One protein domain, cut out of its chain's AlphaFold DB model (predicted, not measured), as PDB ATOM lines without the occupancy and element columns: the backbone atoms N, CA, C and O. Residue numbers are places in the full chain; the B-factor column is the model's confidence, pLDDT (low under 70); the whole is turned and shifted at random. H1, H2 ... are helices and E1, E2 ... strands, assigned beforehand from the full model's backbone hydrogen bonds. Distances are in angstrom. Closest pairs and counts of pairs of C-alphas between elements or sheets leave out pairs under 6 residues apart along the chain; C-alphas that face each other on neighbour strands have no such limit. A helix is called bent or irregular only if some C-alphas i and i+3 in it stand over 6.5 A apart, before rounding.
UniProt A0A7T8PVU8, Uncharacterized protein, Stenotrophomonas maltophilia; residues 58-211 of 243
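AT A GLANCE: This is residues 58 to 211 of the 243 residues of an uncharacterized protein of Stenotrophomonas maltophilia (UniProt A0A7T8PVU8). An elongated up-and-down bundle, H1b, H2, H3 and H4, each running against the one before it, has a two-stranded antiparallel patch, E1 and E2, near one end; beyond the other end the arm H1a reaches on, and its residues 58 to 64 stick out. The 154 printed residues include four named helices and two named strands, ordered H1, E1, H2, H3, E2, H4: mostly helix. The whole is loose, with a radius of gyration of the C-alphas of 19.3 A, and spans 72 by 26 by 21 A.

HOW THE PARTS SIT: Start at H1, residues 58 to 101, one helix by its hydrogen bonds but bent: C-alphas 80 and 83 are 7.1 A apart, and its arms, H1a to residue 80 and H1b from 83, stand at 50 degrees. H1a is irregular, C-alphas 59 and 62 being 6.9 A apart. H1b touches H2, residues 115 to 130, closest at C-alphas 95 and 121, 6.4 A. H2 forms a helical hairpin with H3, residues 146 to 167, which touches it with residues 159 to 167 alone; the closest C-alphas, 125 and 163, are 4.2 A apart. H4, residues 182 to 211, touches H3 at a shallow tilt of 26 degrees, opposite ways, closest at C-alphas 155 and 197, 5.5 A. H4 touches H1b too, closest at C-alphas 92 and 190, 6.8 A, and its residues 204 to 211 alone touch residues 71 to 78 of H1a, closest at C-alphas 204 and 78, 5.7 A. Between E1, residues 110 to 112, and E2, residues 177 to 179, find N 111 and O 178, 3.1 A apart, within hydrogen-bond range. Every O i to N i+4 pair is within range in H1b, H2, H3 and H4, and 15 of 19 in H1a.

IN THESE COORDINATES: Find C-alpha 58 at (103.955, 15.855, 324.342); H1a runs 33.0 A from there, H1b 27.3 A, H2 22.4 A and H3 30.9 A. H4 runs 43.3 A, ending at C-alpha 211, (79.580, 16.638, 332.203).

THE WHOLE: The C-alphas farthest apart, of Ala 58 and Asp 107, are 73.0 A apart. The printed part has no cut, and H2 to H3 is a long link. Look for pLDDT under 70 at residues 133 to 135, 168 to 182 and 211.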
ATOM      1  N   ALA A  58     103.967  14.563 325.026       90.12
ATOM      2  CA  ALA A  58     103.955  15.855 324.342       90.12
ATOM      3  C   ALA A  58     102.966  15.886 323.161       90.12
ATOM      4  O   ALA A  58     102.217  16.853 323.015       90.12
ATOM      5  N   LEU A  59     102.903  14.811 322.367       87.88
ATOM      6  CA  LEU A  59     101.980  14.682 321.234       87.88
ATOM      7  C   LEU A  59     100.517  14.548 321.679       87.88
ATOM      8  O   LEU A  59      99.623  15.160 321.091       87.88
ATOM      9  N   PHE A  60     100.249  13.777 322.737       85.00
ATOM     10  CA  PHE A  60      98.883  13.496 323.188       85.00
ATOM     11  C   PHE A  60      98.350  14.487 324.227       85.00
ATOM     12  O   PHE A  60      97.131  14.628 324.357       85.00
ATOM     13  N   ALA A  61      99.204  15.217 324.949       81.69
ATOM     14  CA  ALA A  61      98.775  16.180 325.966       81.69
ATOM     15  C   ALA A  61      97.775  17.229 325.436       81.69
ATOM     16  O   ALA A  61      96.782  17.472 326.129       81.69
ATOM     17  N   PRO A  62      97.936  17.819 324.234       79.38
ATOM     18  CA  PRO A  62      96.950  18.739 323.669       79.38
ATOM     19  C   PRO A  62      95.592  18.073 323.422       79.38
ATOM     20  O   PRO A  62      94.553  18.659 323.725       79.38
ATOM     21  N   VAL A  63      95.589  16.834 322.920       77.00
ATOM     22  CA  VAL A  63      94.369  16.065 322.628       77.00
ATOM     23  C   VAL A  63      93.637  15.719 323.923       77.00
ATOM     24  O   VAL A  63      92.433  15.947 324.039       77.00
ATOM     25  N   VAL A  64      94.368  15.248 324.935       77.00
ATOM     26  CA  VAL A  64      93.812  14.917 326.255       77.00
ATOM     27  C   VAL A  64      93.286  16.170 326.955       77.00
ATOM     28  O   VAL A  64      92.187  16.145 327.513       77.00
ATOM     29  N   ARG A  65      94.023  17.289 326.898       77.88
ATOM     30  CA  ARG A  65      93.556  18.572 327.444       77.88
ATOM     31  C   ARG A  65      92.266  19.007 326.757       77.88
ATOM     32  O   ARG A  65      91.296  19.233 327.471       77.88
ATOM     33  N   ARG A  66      92.209  19.006 325.419       74.62
ATOM     34  CA  ARG A  66      90.989  19.321 324.648       74.62
ATOM     35  C   ARG A  66      89.820  18.404 325.008       74.62
ATOM     36  O   ARG A  66      88.723  18.895 325.247       74.62
ATOM     37  N   ALA A  67      90.042  17.097 325.145       70.69
ATOM     38  CA  ALA A  67      88.986  16.151 325.510       70.69
ATOM     39  C   ALA A  67      88.425  16.385 326.929       70.69
ATOM     40  O   ALA A  67      87.242  16.140 327.193       70.69
ATOM     41  N   LEU A  68      89.263  16.854 327.860       72.06
ATOM     42  CA  LEU A  68      88.874  17.116 329.248       72.06
ATOM     43  C   LEU A  68      88.290  18.519 329.464       72.06
ATOM     44  O   LEU A  68      87.397  18.667 330.307       72.06
ATOM     45  N   THR A  69      88.788  19.534 328.749       77.25
ATOM     46  CA  THR A  69      88.297  20.918 328.828       77.25
ATOM     47  C   THR A  69      87.070  21.138 327.960       77.25
ATOM     48  O   THR A  69      86.161  21.828 328.416       77.25
ATOM     49  N   GLY A  70      86.983  20.483 326.795       75.19
ATOM     50  CA  GLY A  70      85.864  20.616 325.857       75.19
ATOM     51  C   GLY A  70      84.519  20.391 326.538       75.19
ATOM     52  O   GLY A  70      83.652  21.248 326.489       75.19
ATOM     53  N   ARG A  71      84.403  19.356 327.383       76.12
ATOM     54  CA  ARG A  71      83.156  19.081 328.126       76.12
ATOM     55  C   ARG A  71      82.698  20.217 329.045       76.12
ATOM     56  O   ARG A  71      81.506  20.329 329.303       76.12
ATOM     57  N   LYS A  72      83.627  20.988 329.620       80.69
ATOM     58  CA  LYS A  72      83.281  22.139 330.472       80.69
ATOM     59  C   LYS A  72      82.885  23.335 329.612       80.69
ATOM     60  O   LYS A  72      81.921  24.021 329.934       80.69
ATOM     61  N   VAL A  73      83.616  23.553 328.525       85.94
ATOM     62  CA  VAL A  73      83.349  24.630 327.570       85.94
ATOM     63  C   VAL A  73      81.980  24.429 326.918       85.94
ATOM     64  O   VAL A  73      81.176  25.353 326.949       85.94
ATOM     65  N   ASP A  74      81.658  23.205 326.490       82.00
ATOM     66  CA  ASP A  74      80.342  22.832 325.964       82.00
ATOM     67  C   ASP A  74      79.229  23.179 326.958       82.00
ATOM     68  O   ASP A  74      78.222  23.766 326.583       82.00
ATOM     69  N   THR A  75      79.400  22.870 328.250       80.25
ATOM     70  CA  THR A  75      78.370  23.194 329.250       80.25
ATOM     71  C   THR A  75      78.188  24.682 329.484       80.25
ATOM     72  O   THR A  75      77.055  25.114 329.663       80.25
ATOM     73  N   ILE A  76      79.272  25.459 329.485       85.50
ATOM     74  CA  ILE A  76      79.197  26.913 329.665       85.50
ATOM     75  C   ILE A  76      78.531  27.538 328.438       85.50
ATOM     76  O   ILE A  76      77.621  28.347 328.585       85.50
ATOM     77  N   PHE A  77      78.926  27.098 327.242       87.19
ATOM     78  CA  PHE A  77      78.325  27.515 325.982       87.19
ATOM     79  C   PHE A  77      76.822  27.226 325.947       87.19
ATOM     80  O   PHE A  77      76.019  28.109 325.651       87.19
ATOM     81  N   VAL A  78      76.434  26.002 326.311       83.62
ATOM     82  CA  VAL A  78      75.032  25.591 326.401       83.62
ATOM     83  C   VAL A  78      74.286  26.424 327.431       83.62
ATOM     84  O   VAL A  78      73.221  26.939 327.120       83.62
ATOM     85  N   ALA A  79      74.820  26.575 328.643       82.88
ATOM     86  CA  ALA A  79      74.158  27.327 329.704       82.88
ATOM     87  C   ALA A  79      73.923  28.790 329.309       82.88
ATOM     88  O   ALA A  79      72.854  29.320 329.600       82.88
ATOM     89  N   ALA A  80      74.880  29.401 328.602       87.56
ATOM     90  CA  ALA A  80      74.765  30.769 328.111       87.56
ATOM     91  C   ALA A  80      73.615  30.946 327.104       87.56
ATOM     92  O   ALA A  80      72.914  31.946 327.171       87.56
ATOM     93  N   HIS A  81      73.375  29.967 326.223       85.50
ATOM     94  CA  HIS A  81      72.376  30.088 325.150       85.50
ATOM     95  C   HIS A  81      71.063  29.336 325.432       85.50
ATOM     96  O   HIS A  81      70.081  29.491 324.710       85.50
ATOM     97  N   MET A  82      70.999  28.491 326.465       82.25
ATOM     98  CA  MET A  82      69.833  27.634 326.721       82.25
ATOM     99  C   MET A  82      68.591  28.433 327.128       82.25
ATOM    100  O   MET A  82      67.480  28.065 326.742       82.25
ATOM    101  N   SER A  83      68.753  29.505 327.906       84.38
ATOM    102  CA  SER A  83      67.650  30.404 328.271       84.38
ATOM    103  C   SER A  83      67.071  31.093 327.035       84.38
ATOM    104  O   SER A  83      65.854  31.068 326.842       84.38
ATOM    105  N   GLU A  84      67.934  31.614 326.162       84.31
ATOM    106  CA  GLU A  84      67.552  32.252 324.899       84.31
ATOM    107  C   GLU A  84      66.820  31.268 323.981       84.31
ATOM    108  O   GLU A  84      65.690  31.532 323.571       84.31
ATOM    109  N   LEU A  85      67.387  30.076 323.751       80.94
ATOM    110  CA  LEU A  85      66.764  29.033 322.926       80.94
ATOM    111  C   LEU A  85      65.383  28.616 323.454       80.94
ATOM    112  O   LEU A  85      64.466  28.372 322.670       80.94
ATOM    113  N   ARG A  86      65.203  28.538 324.779       84.62
ATOM    114  CA  ARG A  86      63.900  28.225 325.392       84.62
ATOM    115  C   ARG A  86      62.901  29.364 325.240       84.62
ATOM    116  O   ARG A  86      61.738  29.086 324.944       84.62
ATOM    117  N   GLY A  87      63.343  30.608 325.416       85.38
ATOM    118  CA  GLY A  87      62.521  31.797 325.201       85.38
ATOM    119  C   GLY A  87      62.012  31.861 323.763       85.38
ATOM    120  O   GLY A  87      60.805  31.927 323.534       85.38
ATOM    121  N   ILE A  88      62.918  31.704 322.797       81.25
ATOM    122  CA  ILE A  88      62.595  31.629 321.368       81.25
ATOM    123  C   ILE A  88      61.610  30.498 321.092       81.25
ATOM    124  O   ILE A  88      60.581  30.697 320.454       81.25
ATOM    125  N   ARG A  89      61.885  29.295 321.603       85.12
ATOM    126  CA  ARG A  89      61.011  28.140 321.392       85.12
ATOM    127  C   ARG A  89      59.604  28.383 321.933       85.12
ATOM    128  O   ARG A  89      58.632  27.957 321.316       85.12
ATOM    129  N   ALA A  90      59.470  29.036 323.086       87.00
ATOM    130  CA  ALA A  90      58.166  29.386 323.638       87.00
ATOM    131  C   ALA A  90      57.406  30.357 322.722       87.00
ATOM    132  O   ALA A  90      56.216  30.146 322.489       87.00
ATOM    133  N   LYS A  91      58.101  31.355 322.165       84.62
ATOM    134  CA  LYS A  91      57.550  32.343 321.225       84.62
ATOM    135  C   LYS A  91      57.136  31.707 319.900       84.62
ATOM    136  O   LYS A  91      55.982  31.828 319.506       84.62
ATOM    137  N   ILE A  92      58.008  30.905 319.292       83.38
ATOM    138  CA  ILE A  92      57.700  30.164 318.060       83.38
ATOM    139  C   ILE A  92      56.523  29.208 318.268       83.38
ATOM    140  O   ILE A  92      55.658  29.115 317.409       83.38
ATOM    141  N   ARG A  93      56.406  28.547 319.429       86.75
ATOM    142  CA  ARG A  93      55.215  27.734 319.739       86.75
ATOM    143  C   ARG A  93      53.933  28.552 319.902       86.75
ATOM    144  O   ARG A  93      52.853  27.986 319.763       86.75
ATOM    145  N   ARG A  94      54.009  29.819 320.320       84.75
ATOM    146  CA  ARG A  94      52.832  30.705 320.361       84.75
ATOM    147  C   ARG A  94      52.427  31.074 318.939       84.75
ATOM    148  O   ARG A  94      51.267  30.888 318.605       84.75
ATOM    149  N   LEU A  95      53.397  31.453 318.107       82.88
ATOM    150  CA  LEU A  95      53.179  31.713 316.686       82.88
ATOM    151  C   LEU A  95      52.593  30.496 315.968       82.88
ATOM    152  O   LEU A  95      51.589  30.622 315.291       82.88
ATOM    153  N   GLN A  96      53.152  29.304 316.177       85.44
ATOM    154  CA  GLN A  96      52.633  28.068 315.591       85.44
ATOM    155  C   GLN A  96      51.174  27.811 315.978       85.44
ATOM    156  O   GLN A  96      50.377  27.410 315.143       85.44
ATOM    157  N   ARG A  97      50.812  28.046 317.244       85.75
ATOM    158  CA  ARG A  97      49.428  27.885 317.699       85.75
ATOM    159  C   ARG A  97      48.494  28.907 317.064       85.75
ATOM    160  O   ARG A  97      47.403  28.517 316.680       85.75
ATOM    161  N   ALA A  98      48.933  30.157 316.931       82.44
ATOM    162  CA  ALA A  98      48.170  31.180 316.229       82.44
ATOM    163  C   ALA A  98      47.983  30.803 314.753       82.44
ATOM    164  O   ALA A  98      46.860  30.771 314.281       82.44
ATOM    165  N   LEU A  99      49.052  30.392 314.063       80.38
ATOM    166  CA  LEU A  99      48.994  29.970 312.658       80.38
ATOM    167  C   LEU A  99      48.123  28.728 312.429       80.38
ATOM    168  O   LEU A  99      47.546  28.595 311.360       80.38
ATOM    169  N   ASN A 100      48.051  27.809 313.393       81.19
ATOM    170  CA  ASN A 100      47.203  26.618 313.297       81.19
ATOM    171  C   ASN A 100      45.733  26.897 313.639       81.19
ATOM    172  O   ASN A 100      44.887  26.063 313.340       81.19
ATOM    173  N   ALA A 101      45.445  28.002 314.326       82.19
ATOM    174  CA  ALA A 101      44.083  28.412 314.664       82.19
ATOM    175  C   ALA A 101      43.406  29.192 313.527       82.19
ATOM    176  O   ALA A 101      42.213  29.458 313.603       82.19
ATOM    177  N   ILE A 102      44.167  29.567 312.497       79.81
ATOM    178  CA  ILE A 102      43.639  30.208 311.299       79.81
ATOM    179  C   ILE A 102      42.908  29.137 310.491       79.81
ATOM    180  O   ILE A 102      43.532  28.218 309.960       79.81
ATOM    181  N   GLU A 103      41.586  29.257 310.427       77.50
ATOM    182  CA  GLU A 103      40.775  28.513 309.469       77.50
ATOM    183  C   GLU A 103      40.961  29.145 308.088       77.50
ATOM    184  O   GLU A 103      40.928  30.367 307.936       77.50
ATOM    185  N   PHE A 104      41.233  28.300 307.099       71.25
ATOM    186  CA  PHE A 104      41.366  28.718 305.714       71.25
ATOM    187  C   PHE A 104      40.002  28.597 305.050       71.25
ATOM    188  O   PHE A 104      39.439  27.503 305.023       71.25
ATOM    189  N   ASP A 105      39.499  29.707 304.527       72.75
ATOM    190  CA  ASP A 105      38.410  29.676 303.561       72.75
ATOM    191  C   ASP A 105      39.023  29.396 302.183       72.75
ATOM    192  O   ASP A 105      39.934  30.111 301.758       72.75
ATOM    193  N   GLU A 106      38.604  28.315 301.521       73.44
ATOM    194  CA  GLU A 106      39.171  27.904 300.227       73.44
ATOM    195  C   GLU A 106      38.842  28.907 299.107       73.44
ATOM    196  O   GLU A 106      39.535  28.927 298.089       73.44
ATOM    197  N   ASP A 107      37.838  29.765 299.322       77.06
ATOM    198  CA  ASP A 107      37.342  30.722 298.333       77.06
ATOM    199  C   ASP A 107      38.018  32.111 298.410       77.06
ATOM    200  O   ASP A 107      37.841  32.925 297.498       77.06
ATOM    201  N   GLU A 108      38.824  32.403 299.445       72.31
ATOM    202  CA  GLU A 108      39.551  33.679 299.574       72.31
ATOM    203  C   GLU A 108      41.073  33.542 299.338       72.31
ATOM    204  O   GLU A 108      41.806  32.855 300.053       72.31
ATOM    205  N   ASP A 109      41.592  34.308 298.370       72.88
ATOM    206  CA  ASP A 109      43.037  34.435 298.088       72.88
ATOM    207  C   ASP A 109      43.807  35.231 299.167       72.88
ATOM    208  O   ASP A 109      45.048  35.251 299.188       72.88
ATOM    209  N   ILE A 110      43.077  35.913 300.055       72.12
ATOM    210  CA  ILE A 110      43.618  36.781 301.099       72.12
ATOM    211  C   ILE A 110      43.022  36.371 302.438       72.12
ATOM    212  O   ILE A 110      41.833  36.540 302.671       72.12
ATOM    213  N   VAL A 111      43.872  35.945 303.370       74.00
ATOM    214  CA  VAL A 111      43.435  35.660 304.736       74.00
ATOM    215  C   VAL A 111      43.598  36.907 305.592       74.00
ATOM    216  O   VAL A 111      44.710  37.407 305.809       74.00
ATOM    217  N   ARG A 112      42.482  37.399 306.138       72.06
ATOM    218  CA  ARG A 112      42.490  38.465 307.144       72.06
ATOM    219  C   ARG A 112      42.676  37.874 308.530       72.06
ATOM    220  O   ARG A 112      41.756  37.340 309.139       72.06
ATOM    221  N   LEU A 113      43.883  38.031 309.061       72.69
ATOM    222  CA  LEU A 113      44.151  37.735 310.465       72.69
ATOM    223  C   LEU A 113      43.304  38.634 311.372       72.69
ATOM    224  O   LEU A 113      43.218  39.849 311.162       72.69
ATOM    225  N   SER A 114      42.757  38.052 312.440       78.62
ATOM    226  CA  SER A 114      42.166  38.822 313.535       78.62
ATOM    227  C   SER A 114      43.159  39.875 314.034       78.62
ATOM    228  O   SER A 114      44.373  39.655 314.063       78.62
ATOM    229  N   SER A 115      42.656  41.029 314.477       76.44
ATOM    230  CA  SER A 115      43.502  42.103 315.019       76.44
ATOM    231  C   SER A 115      44.406  41.631 316.171       76.44
ATOM    232  O   SER A 115      45.520  42.138 316.324       76.44
ATOM    233  N   ALA A 116      43.962  40.637 316.949       78.25
ATOM    234  CA  ALA A 116      44.748  40.016 318.011       78.25
ATOM    235  C   ALA A 116      45.896  39.153 317.455       78.25
ATOM    236  O   ALA A 116      47.041  39.306 317.885       78.25
ATOM    237  N   ASP A 117      45.614  38.308 316.461       79.81
ATOM    238  CA  ASP A 117      46.610  37.426 315.845       79.81
ATOM    239  C   ASP A 117      47.624  38.217 315.026       79.81
ATOM    240  O   ASP A 117      48.821  37.953 315.106       79.81
ATOM    241  N   SER A 118      47.178  39.259 314.323       79.56
ATOM    242  CA  SER A 118      48.058  40.182 313.608       79.56
ATOM    243  C   SER A 118      49.065  40.837 314.557       79.56
ATOM    244  O   SER A 118      50.262  40.835 314.277       79.56
ATOM    245  N   ARG A 119      48.622  41.335 315.722       82.88
ATOM    246  CA  ARG A 119      49.527  41.903 316.739       82.88
ATOM    247  C   ARG A 119      50.533  40.875 317.247       82.88
ATOM    248  O   ARG A 119      51.711  41.196 317.350       82.88
ATOM    249  N   LEU A 120      50.085  39.650 317.523       82.56
ATOM    250  CA  LEU A 120      50.956  38.581 318.007       82.56
ATOM    251  C   LEU A 120      51.985  38.153 316.953       82.56
ATOM    252  O   LEU A 120      53.155  37.961 317.278       82.56
ATOM    253  N   VAL A 121      51.576  38.029 315.690       82.06
ATOM    254  CA  VAL A 121      52.472  37.714 314.568       82.06
ATOM    255  C   VAL A 121      53.531  38.805 314.413       82.06
ATOM    256  O   VAL A 121      54.713  38.480 314.312       82.06
ATOM    257  N   LYS A 122      53.136  40.083 314.481       83.62
ATOM    258  CA  LYS A 122      54.047  41.238 314.418       83.62
ATOM    259  C   LYS A 122      55.031  41.261 315.581       83.62
ATOM    260  O   LYS A 122      56.234  41.376 315.366       83.62
ATOM    261  N   GLU A 123      54.540  41.091 316.806       87.00
ATOM    262  CA  GLU A 123      55.379  41.033 318.005       87.00
ATOM    263  C   GLU A 123      56.422  39.920 317.874       87.00
ATOM    264  O   GLU A 123      57.620  40.166 318.010       87.00
ATOM    265  N   VAL A 124      55.994  38.707 317.513       82.81
ATOM    266  CA  VAL A 124      56.917  37.580 317.347       82.81
ATOM    267  C   VAL A 124      57.887  37.815 316.185       82.81
ATOM    268  O   VAL A 124      59.055  37.449 316.305       82.81
ATOM    269  N   ALA A 125      57.459  38.434 315.084       83.25
ATOM    270  CA  ALA A 125      58.321  38.744 313.943       83.25
ATOM    271  C   ALA A 125      59.399  39.779 314.280       83.25
ATOM    272  O   ALA A 125      60.572  39.575 313.954       83.25
ATOM    273  N   ILE A 126      59.030  40.854 314.980       85.88
ATOM    274  CA  ILE A 126      59.963  41.870 315.483       85.88
ATOM    275  C   ILE A 126      60.964  41.219 316.435       85.88
ATOM    276  O   ILE A 126      62.170  41.398 316.293       85.88
ATOM    277  N   GLU A 127      60.497  40.393 317.367       85.88
ATOM    278  CA  GLU A 127      61.390  39.708 318.296       85.88
ATOM    279  C   GLU A 127      62.313  38.700 317.595       85.88
ATOM    280  O   GLU A 127      63.492  38.616 317.933       85.88
ATOM    281  N   CYS A 128      61.811  37.950 316.607       83.00
ATOM    282  CA  CYS A 128      62.611  36.999 315.832       83.00
ATOM    283  C   CYS A 128      63.615  37.699 314.907       83.00
ATOM    284  O   CYS A 128      64.705  37.178 314.703       83.00
ATOM    285  N   SER A 129      63.285  38.872 314.363       83.25
ATOM    286  CA  SER A 129      64.202  39.667 313.531       83.25
ATOM    287  C   SER A 129      65.224  40.442 314.369       83.25
ATOM    288  O   SER A 129      66.360  40.634 313.938       83.25
ATOM    289  N   ALA A 130      64.870  40.807 315.606       83.88
ATOM    290  CA  ALA A 130      65.794  41.375 316.583       83.88
ATOM    291  C   ALA A 130      66.876  40.376 317.024       83.88
ATOM    292  O   ALA A 130      67.945  40.800 317.477       83.88
ATOM    293  N   PHE A 131      66.652  39.066 316.840       80.00
ATOM    294  CA  PHE A 131      67.730  38.082 316.881       80.00
ATOM    295  C   PHE A 131      68.666  38.315 315.704       80.00
ATOM    296  O   PHE A 131      68.581  37.689 314.647       80.00
ATOM    297  N   LYS A 132      69.638  39.197 315.931       76.19
ATOM    298  CA  LYS A 132      70.849  39.188 315.135       76.19
ATOM    299  C   LYS A 132      71.458  37.801 315.321       76.19
ATOM    300  O   LYS A 132      71.634  37.393 316.474       76.19
ATOM    301  N   PRO A 133      71.798  37.073 314.244       68.44
ATOM    302  CA  PRO A 133      72.747  35.983 314.349       68.44
ATOM    303  C   PRO A 133      74.066  36.628 314.774       68.44
ATOM    304  O   PRO A 133      74.914  36.962 313.952       68.44
ATOM    305  N   GLY A 134      74.195  36.908 316.073       64.69
ATOM    306  CA  GLY A 134      75.446  37.298 316.675       64.69
ATOM    307  C   GLY A 134      76.399  36.201 316.270       64.69
ATOM    308  O   GLY A 134      76.100  35.025 316.493       64.69
ATOM    309  N   VAL A 135      77.466  36.580 315.567       68.12
ATOM    310  CA  VAL A 135      78.549  35.665 315.232       68.12
ATOM    311  C   VAL A 135      78.898  35.002 316.548       68.12
ATOM    312  O   VAL A 135      79.390  35.671 317.456       68.12
ATOM    313  N   VAL A 136      78.498  33.738 316.707       81.06
ATOM    314  CA  VAL A 136      78.777  33.003 317.929       81.06
ATOM    315  C   VAL A 136      80.285  33.000 318.011       81.06
ATOM    316  O   VAL A 136      80.944  32.364 317.190       81.06
ATOM    317  N   ASP A 137      80.813  33.802 318.928       87.25
ATOM    318  CA  ASP A 137      82.238  34.044 318.983       87.25
ATOM    319  C   ASP A 137      82.905  32.786 319.532       87.25
ATOM    320  O   ASP A 137      83.004  32.568 320.742       87.25
ATOM    321  N   LEU A 138      83.318  31.916 318.610       87.69
ATOM    322  CA  LEU A 138      83.995  30.669 318.931       87.69
ATOM    323  C   LEU A 138      85.325  30.937 319.645       87.69
ATOM    324  O   LEU A 138      85.779  30.072 320.395       87.69
ATOM    325  N   ALA A 139      85.920  32.130 319.492       89.19
ATOM    326  CA  ALA A 139      87.129  32.494 320.224       89.19
ATOM    327  C   ALA A 139      86.877  32.583 321.738       89.19
ATOM    328  O   ALA A 139      87.767  32.262 322.527       89.19
ATOM    329  N   ARG A 140      85.648  32.913 322.163       90.25
ATOM    330  CA  ARG A 140      85.243  32.919 323.580       90.25
ATOM    331  C   ARG A 140      85.145  31.513 324.185       90.25
ATOM    332  O   ARG A 140      85.172  31.368 325.408       90.25
ATOM    333  N   TYR A 141      85.054  30.477 323.349       89.81
ATOM    334  CA  TYR A 141      84.849  29.087 323.760       89.81
ATOM    335  C   TYR A 141      85.918  28.155 323.159       89.81
ATOM    336  O   TYR A 141      85.611  27.297 322.325       89.81
ATOM    337  N   PRO A 142      87.193  28.269 323.583       87.56
ATOM    338  CA  PRO A 142      88.269  27.455 323.030       87.56
ATOM    339  C   PRO A 142      88.046  25.966 323.323       87.56
ATOM    340  O   PRO A 142      87.983  25.537 324.476       87.56
ATOM    341  N   GLY A 143      87.963  25.157 322.265       85.06
ATOM    342  CA  GLY A 143      87.714  23.716 322.374       85.06
ATOM    343  C   GLY A 143      86.240  23.328 322.500       85.06
ATOM    344  O   GLY A 143      85.968  22.190 322.882       85.06
ATOM    345  N   LEU A 144      85.318  24.245 322.188       87.75
ATOM    346  CA  LEU A 144      83.906  23.937 321.961       87.75
ATOM    347  C   LEU A 144      83.755  22.899 320.843       87.75
ATOM    348  O   LEU A 144      84.417  22.994 319.806       87.75
ATOM    349  N   ASP A 145      82.858  21.933 321.036       85.50
ATOM    350  CA  ASP A 145      82.467  21.016 319.968       85.50
ATOM    351  C   ASP A 145      81.841  21.800 318.798       85.50
ATOM    352  O   ASP A 145      80.749  22.366 318.910       85.50
ATOM    353  N   LEU A 146      82.533  21.826 317.652       88.31
ATOM    354  CA  LEU A 146      82.078  22.514 316.440       88.31
ATOM    355  C   LEU A 146      80.722  21.990 315.960       88.31
ATOM    356  O   LEU A 146      79.933  22.749 315.397       88.31
ATOM    357  N   HIS A 147      80.415  20.716 316.213       84.81
ATOM    358  CA  HIS A 147      79.117  20.157 315.872       84.81
ATOM    359  C   HIS A 147      78.010  20.780 316.728       84.81
ATOM    360  O   HIS A 147      76.994  21.228 316.194       84.81
ATOM    361  N   LEU A 148      78.229  20.895 318.042       83.31
ATOM    362  CA  LEU A 148      77.301  21.560 318.958       83.31
ATOM    363  C   LEU A 148      77.117  23.037 318.593       83.31
ATOM    364  O   LEU A 148      75.979  23.502 318.505       83.31
ATOM    365  N   ALA A 149      78.219  23.742 318.323       87.69
ATOM    366  CA  ALA A 149      78.189  25.127 317.872       87.69
ATOM    367  C   ALA A 149      77.350  25.275 316.596       87.69
ATOM    368  O   ALA A 149      76.462  26.121 316.558       87.69
ATOM    369  N   SER A 150      77.560  24.402 315.602       86.81
ATOM    370  CA  SER A 150      76.834  24.424 314.324       86.81
ATOM    371  C   SER A 150      75.329  24.199 314.480       86.81
ATOM    372  O   SER A 150      74.528  24.809 313.776       86.81
ATOM    373  N   ILE A 151      74.920  23.341 315.419       82.50
ATOM    374  CA  ILE A 151      73.505  23.069 315.685       82.50
ATOM    375  C   ILE A 151      72.844  24.289 316.332       82.50
ATOM    376  O   ILE A 151      71.733  24.660 315.946       82.50
ATOM    377  N   VAL A 152      73.513  24.916 317.304       83.31
ATOM    378  CA  VAL A 152      72.985  26.093 318.008       83.31
ATOM    379  C   VAL A 152      72.929  27.306 317.080       83.31
ATOM    380  O   VAL A 152      71.879  27.939 316.991       83.31
ATOM    381  N   THR A 153      73.997  27.587 316.329       86.12
ATOM    382  CA  THR A 153      74.022  28.692 315.356       86.12
ATOM    383  C   THR A 153      72.979  28.505 314.269       86.12
ATOM    384  O   THR A 153      72.270  29.452 313.938       86.12
ATOM    385  N   ARG A 154      72.813  27.279 313.759       83.56
ATOM    386  CA  ARG A 154      71.744  26.965 312.808       83.56
ATOM    387  C   ARG A 154      70.364  27.216 313.410       83.56
ATOM    388  O   ARG A 154      69.514  27.767 312.724       83.56
ATOM    389  N   GLY A 155      70.143  26.844 314.670       79.06
ATOM    390  CA  GLY A 155      68.895  27.136 315.376       79.06
ATOM    391  C   GLY A 155      68.590  28.633 315.413       79.06
ATOM    392  O   GLY A 155      67.506  29.032 315.007       79.06
ATOM    393  N   ILE A 156      69.558  29.453 315.825       83.06
ATOM    394  CA  ILE A 156      69.422  30.919 315.889       83.06
ATOM    395  C   ILE A 156      69.189  31.517 314.492       83.06
ATOM    396  O   ILE A 156      68.332  32.378 314.313       83.06
ATOM    397  N   TYR A 157      69.911  31.030 313.484       84.88
ATOM    398  CA  TYR A 157      69.784  31.508 312.110       84.88
ATOM    399  C   TYR A 157      68.400  31.230 311.504       84.88
ATOM    400  O   TYR A 157      67.817  32.104 310.865       84.88
ATOM    401  N   GLU A 158      67.842  30.036 311.718       82.00
ATOM    402  CA  GLU A 158      66.501  29.703 311.214       82.00
ATOM    403  C   GLU A 158      65.408  30.538 311.907       82.00
ATOM    404  O   GLU A 158      64.438  30.935 311.270       82.00
ATOM    405  N   VAL A 159      65.593  30.898 313.181       83.00
ATOM    406  CA  VAL A 159      64.685  31.811 313.905       83.00
ATOM    407  C   VAL A 159      64.699  33.203 313.276       83.00
ATOM    408  O   VAL A 159      63.643  33.779 313.024       83.00
ATOM    409  N   SER A 160      65.889  33.722 312.968       85.38
ATOM    410  CA  SER A 160      66.044  35.015 312.296       85.38
ATOM    411  C   SER A 160      65.356  35.026 310.926       85.38
ATOM    412  O   SER A 160      64.660  35.983 310.583       85.38
ATOM    413  N   LYS A 161      65.441  33.921 310.171       82.25
ATOM    414  CA  LYS A 161      64.707  33.765 308.905       82.25
ATOM    415  C   LYS A 161      63.194  33.856 309.063       82.25
ATOM    416  O   LYS A 161      62.565  34.472 308.212       82.25
ATOM    417  N   VAL A 162      62.617  33.277 310.120       80.62
ATOM    418  CA  VAL A 162      61.178  33.419 310.411       80.62
ATOM    419  C   VAL A 162      60.831  34.894 310.609       80.62
ATOM    420  O   VAL A 162      59.893  35.391 309.994       80.62
ATOM    421  N   GLY A 163      61.633  35.616 311.399       83.12
ATOM    422  CA  GLY A 163      61.450  37.050 311.623       83.12
ATOM    423  C   GLY A 163      61.510  37.870 310.335       83.12
ATOM    424  O   GLY A 163      60.642  38.702 310.105       83.12
ATOM    425  N   HIS A 164      62.481  37.602 309.460       81.94
ATOM    426  CA  HIS A 164      62.598  38.295 308.172       81.94
ATOM    427  C   HIS A 164      61.490  37.936 307.179       81.94
ATOM    428  O   HIS A 164      61.001  38.820 306.478       81.94
ATOM    429  N   ALA A 165      61.088  36.663 307.116       77.31
ATOM    430  CA  ALA A 165      60.018  36.209 306.231       77.31
ATOM    431  C   ALA A 165      58.679  36.883 306.562       77.31
ATOM    432  O   ALA A 165      57.912  37.182 305.651       77.31
ATOM    433  N   ILE A 166      58.432  37.152 307.846       79.44
ATOM    434  CA  ILE A 166      57.221  37.832 308.312       79.44
ATOM    435  C   ILE A 166      57.394  39.364 308.255       79.44
ATOM    436  O   ILE A 166      56.529  40.065 307.742       79.44
ATOM    437  N   GLY A 167      58.526  39.896 308.731       75.94
ATOM    438  CA  GLY A 167      58.750  41.339 308.896       75.94
ATOM    439  C   GLY A 167      59.000  42.121 307.601       75.94
ATOM    440  O   GLY A 167      58.556  43.259 307.486       75.94
ATOM    441  N   ASN A 168      59.650  41.534 306.584       69.50
ATOM    442  CA  ASN A 168      59.937  42.247 305.326       69.50
ATOM    443  C   ASN A 168      58.673  42.633 304.533       69.50
ATOM    444  O   ASN A 168      58.755  43.468 303.635       69.50
ATOM    445  N   ARG A 169      57.513  42.051 304.856       61.94
ATOM    446  CA  ARG A 169      56.226  42.356 304.214       61.94
ATOM    447  C   ARG A 169      55.391  43.405 304.944       61.94
ATOM    448  O   ARG A 169      54.436  43.919 304.372       61.94
ATOM    449  N   GLU A 170      55.760  43.756 306.173       56.91
ATOM    450  CA  GLU A 170      54.976  44.668 307.009       56.91
ATOM    451  C   GLU A 170      55.151  46.143 306.615       56.91
ATOM    452  O   GLU A 170      54.241  46.947 306.804       56.91
ATOM    453  N   ASN A 171      56.273  46.499 305.982       55.62
ATOM    454  CA  ASN A 171      56.586  47.879 305.590       55.62
ATOM    455  C   ASN A 171      55.678  48.457 304.480       55.62
ATOM    456  O   ASN A 171      55.910  49.583 304.046       55.62
ATOM    457  N   GLY A 172      54.663  47.719 304.014       52.41
ATOM    458  CA  GLY A 172      53.783  48.143 302.922       52.41
ATOM    459  C   GLY A 172      52.275  48.063 303.178       52.41
ATOM    460  O   GLY A 172      51.539  48.571 302.337       52.41
ATOM    461  N   MET A 173      51.784  47.457 304.274       49.41
ATOM    462  CA  MET A 173      50.335  47.220 304.444       49.41
ATOM    463  C   MET A 173      49.809  47.486 305.875       49.41
ATOM    464  O   MET A 173      50.347  46.943 306.843       49.41
ATOM    465  N   PRO A 174      48.738  48.297 306.038       46.03
ATOM    466  CA  PRO A 174      48.158  48.656 307.342       46.03
ATOM    467  C   PRO A 174      47.386  47.508 308.017       46.03
ATOM    468  O   PRO A 174      47.218  47.506 309.238       46.03
ATOM    469  N   HIS A 175      46.976  46.502 307.245       53.12
ATOM    470  CA  HIS A 175      46.405  45.242 307.715       53.12
ATOM    471  C   HIS A 175      47.296  44.106 307.212       53.12
ATOM    472  O   HIS A 175      47.822  44.195 306.103       53.12
ATOM    473  N   LEU A 176      47.519  43.067 308.026       54.25
ATOM    474  CA  LEU A 176      48.287  41.898 307.589       54.25
ATOM    475  C   LEU A 176      47.385  41.071 306.660       54.25
ATOM    476  O   LEU A 176      46.794  40.080 307.076       54.25
ATOM    477  N   GLU A 177      47.204  41.554 305.436       57.44
ATOM    478  CA  GLU A 177      46.641  40.778 304.341       57.44
ATOM    479  C   GLU A 177      47.755  39.843 303.879       57.44
ATOM    480  O   GLU A 177      48.733  40.247 303.247       57.44
ATOM    481  N   VAL A 178      47.663  38.601 304.342       61.44
ATOM    482  CA  VAL A 178      48.625  37.556 304.023       61.44
ATOM    483  C   VAL A 178      48.005  36.739 302.911       61.44
ATOM    484  O   VAL A 178      46.894  36.231 303.065       61.44
ATOM    485  N   ALA A 179      48.707  36.618 301.789       61.22
ATOM    486  CA  ALA A 179      48.215  35.766 300.725       61.22
ATOM    487  C   ALA A 179      48.137  34.319 301.232       61.22
ATOM    488  O   ALA A 179      49.053  33.842 301.913       61.22
ATOM    489  N   THR A 180      47.057  33.616 300.899       64.25
ATOM    490  CA  THR A 180      46.718  32.295 301.455       64.25
ATOM    491  C   THR A 180      47.862  31.276 301.299       64.25
ATOM    492  O   THR A 180      48.103  30.453 302.182       64.25
ATOM    493  N   TYR A 181      48.677  31.401 300.242       65.62
ATOM    494  CA  TYR A 181      49.848  30.550 299.980       65.62
ATOM    495  C   TYR A 181      51.049  30.770 300.924       65.62
ATOM    496  O   TYR A 181      51.966  29.946 300.976       65.62
ATOM    497  N   GLU A 182      51.088  31.869 301.676       65.31
ATOM    498  CA  GLU A 182      52.229  32.243 302.520       65.31
ATOM    499  C   GLU A 182      52.165  31.613 303.907       65.31
ATOM    500  O   GLU A 182      53.203  31.291 304.489       65.31
ATOM    501  N   ILE A 183      50.959  31.381 304.425       70.25
ATOM    502  CA  ILE A 183      50.755  30.773 305.740       70.25
ATOM    503  C   ILE A 183      51.336  29.344 305.783       70.25
ATOM    504  O   ILE A 183      52.088  29.052 306.720       70.25
ATOM    505  N   PRO A 184      51.138  28.476 304.766       72.25
ATOM    506  CA  PRO A 184      51.821  27.182 304.684       72.25
ATOM    507  C   PRO A 184      53.351  27.298 304.646       72.25
ATOM    508  O   PRO A 184      54.059  26.497 305.260       72.25
ATOM    509  N   LEU A 185      53.892  28.315 303.962       74.00
ATOM    510  CA  LEU A 185      55.336  28.562 303.910       74.00
ATOM    511  C   LEU A 185      55.880  28.969 305.288       74.00
ATOM    512  O   LEU A 185      56.943  28.496 305.713       74.00
ATOM    513  N   TRP A 186      55.149  29.816 306.013       73.75
ATOM    514  CA  TRP A 186      55.486  30.218 307.375       73.75
ATOM    515  C   TRP A 186      55.413  29.032 308.336       73.75
ATOM    516  O   TRP A 186      56.365  28.810 309.084       73.75
ATOM    517  N   GLN A 187      54.356  28.219 308.260       76.00
ATOM    518  CA  GLN A 187      54.216  26.985 309.038       76.00
ATOM    519  C   GLN A 187      55.378  26.018 308.772       76.00
ATOM    520  O   GLN A 187      56.044  25.585 309.713       76.00
ATOM    521  N   ALA A 188      55.718  25.760 307.505       76.69
ATOM    522  CA  ALA A 188      56.841  24.894 307.143       76.69
ATOM    523  C   ALA A 188      58.184  25.411 307.696       76.69
ATOM    524  O   ALA A 188      59.027  24.631 308.167       76.69
ATOM    525  N   THR A 189      58.384  26.732 307.681       73.31
ATOM    526  CA  THR A 189      59.587  27.382 308.222       73.31
ATOM    527  C   THR A 189      59.633  27.283 309.750       73.31
ATOM    528  O   THR A 189      60.670  26.929 310.324       73.31
ATOM    529  N   VAL A 190      58.503  27.509 310.421       74.12
ATOM    530  CA  VAL A 190      58.337  27.352 311.872       74.12
ATOM    531  C   VAL A 190      58.600  25.907 312.304       74.12
ATOM    532  O   VAL A 190      59.396  25.675 313.217       74.12
ATOM    533  N   ASP A 191      58.045  24.919 311.603       76.44
ATOM    534  CA  ASP A 191      58.241  23.497 311.896       76.44
ATOM    535  C   ASP A 191      59.686  23.048 311.695       76.44
ATOM    536  O   ASP A 191      60.249  22.282 312.492       76.44
ATOM    537  N   ARG A 192      60.335  23.529 310.630       74.88
ATOM    538  CA  ARG A 192      61.766  23.298 310.417       74.88
ATOM    539  C   ARG A 192      62.581  23.862 311.579       74.88
ATOM    540  O   ARG A 192      63.426  23.150 312.123       74.88
ATOM    541  N   THR A 193      62.286  25.090 311.992       72.06
ATOM    542  CA  THR A 193      62.974  25.769 313.095       72.06
ATOM    543  C   THR A 193      62.779  25.021 314.411       72.06
ATOM    544  O   THR A 193      63.747  24.712 315.106       72.06
ATOM    545  N   MET A 194      61.549  24.607 314.718       75.75
ATOM    546  CA  MET A 194      61.232  23.811 315.904       75.75
ATOM    547  C   MET A 194      61.976  22.472 315.932       75.75
ATOM    548  O   MET A 194      62.489  22.079 316.983       75.75
ATOM    549  N   ARG A 195      62.107  21.776 314.794       79.06
ATOM    550  CA  ARG A 195      62.906  20.540 314.704       79.06
ATOM    551  C   ARG A 195      64.379  20.780 315.029       79.06
ATOM    552  O   ARG A 195      64.959  20.000 315.791       79.06
ATOM    553  N   VAL A 196      64.965  21.858 314.509       76.25
ATOM    554  CA  VAL A 196      66.363  22.229 314.789       76.25
ATOM    555  C   VAL A 196      66.542  22.597 316.262       76.25
ATOM    556  O   VAL A 196      67.435  22.053 316.910       76.25
ATOM    557  N   LEU A 197      65.655  23.420 316.831       72.94
ATOM    558  CA  LEU A 197      65.684  23.795 318.250       72.94
ATOM    559  C   LEU A 197      65.542  22.577 319.176       72.94
ATOM    560  O   LEU A 197      66.249  22.470 320.175       72.94
ATOM    561  N   ASN A 198      64.687  21.612 318.829       76.81
ATOM    562  CA  ASN A 198      64.564  20.346 319.561       76.81
ATOM    563  C   ASN A 198      65.843  19.498 319.471       76.81
ATOM    564  O   ASN A 198      66.173  18.756 320.398       76.81
ATOM    565  N   GLY A 199      66.540  19.548 318.335       75.44
ATOM    566  CA  GLY A 199      67.857  18.935 318.167       75.44
ATOM    567  C   GLY A 199      68.900  19.597 319.065       75.44
ATOM    568  O   GLY A 199      69.584  18.901 319.816       75.44
ATOM    569  N   ALA A 200      68.953  20.931 319.045       71.50
ATOM    570  CA  ALA A 200      69.854  21.742 319.857       71.50
ATOM    571  C   ALA A 200      69.648  21.500 321.355       71.50
ATOM    572  O   ALA A 200      70.601  21.171 322.054       71.50
ATOM    573  N   ASP A 201      68.407  21.559 321.839       74.88
ATOM    574  CA  ASP A 201      68.061  21.327 323.245       74.88
ATOM    575  C   ASP A 201      68.451  19.908 323.698       74.88
ATOM    576  O   ASP A 201      69.065  19.720 324.748       74.88
ATOM    577  N   ARG A 202      68.217  18.886 322.860       79.31
ATOM    578  CA  ARG A 202      68.662  17.511 323.154       79.31
ATOM    579  C   ARG A 202      70.184  17.385 323.194       79.31
ATOM    580  O   ARG A 202      70.704  16.679 324.059       79.31
ATOM    581  N   ALA A 203      70.899  18.040 322.280       74.69
ATOM    582  CA  ALA A 203      72.361  18.061 322.282       74.69
ATOM    583  C   ALA A 203      72.900  18.749 323.548       74.69
ATOM    584  O   ALA A 203      73.760  18.190 324.230       74.69
ATOM    585  N   CYS A 204      72.302  19.882 323.924       71.19
ATOM    586  CA  CYS A 204      72.574  20.628 325.149       71.19
ATOM    587  C   CYS A 204      72.388  19.762 326.407       71.19
ATOM    588  O   CYS A 204      73.288  19.654 327.242       71.19
ATOM    589  N   VAL A 205      71.245  19.078 326.523       77.00
ATOM    590  CA  VAL A 205      70.948  18.177 327.647       77.00
ATOM    591  C   VAL A 205      71.938  17.013 327.703       77.00
ATOM    592  O   VAL A 205      72.457  16.704 328.776       77.00
ATOM    593  N   LYS A 206      72.260  16.386 326.562       79.50
ATOM    594  CA  LYS A 206      73.254  15.300 326.500       79.50
ATOM    595  C   LYS A 206      74.647  15.777 326.914       79.50
ATOM    596  O   LYS A 206      75.321  15.076 327.669       79.50
ATOM    597  N   ALA A 207      75.076  16.952 326.453       70.50
ATOM    598  CA  ALA A 207      76.351  17.553 326.839       70.50
ATOM    599  C   ALA A 207      76.404  17.805 328.354       70.50
ATOM    600  O   ALA A 207      77.360  17.400 329.022       70.50
ATOM    601  N   ASN A 208      75.324  18.347 328.923       72.19
ATOM    602  CA  ASN A 208      75.217  18.571 330.359       72.19
ATOM    603  C   ASN A 208      75.230  17.256 331.165       72.19
ATOM    604  O   ASN A 208      75.963  17.116 332.137       72.19
ATOM    605  N   GLN A 209      74.510  16.221 330.729       77.94
ATOM    606  CA  GLN A 209      74.537  14.915 331.402       77.94
ATOM    607  C   GLN A 209      75.924  14.253 331.367       77.94
ATOM    608  O   GLN A 209      76.359  13.649 332.353       77.94
ATOM    609  N   ARG A 210      76.642  14.360 330.239       70.50
ATOM    610  CA  ARG A 210      78.020  13.851 330.102       70.50
ATOM    611  C   ARG A 210      78.985  14.569 331.037       70.50
ATOM    612  O   ARG A 210      79.900  13.928 331.566       70.50
ATOM    613  N   SER A 211      78.792  15.871 331.246       66.31
ATOM    614  CA  SER A 211      79.580  16.638 332.203       66.31
ATOM    615  C   SER A 211      79.324  16.097 333.615       66.31
ATOM    616  O   SER A 211      80.254  15.576 334.226       66.31
TER     617      SER A 211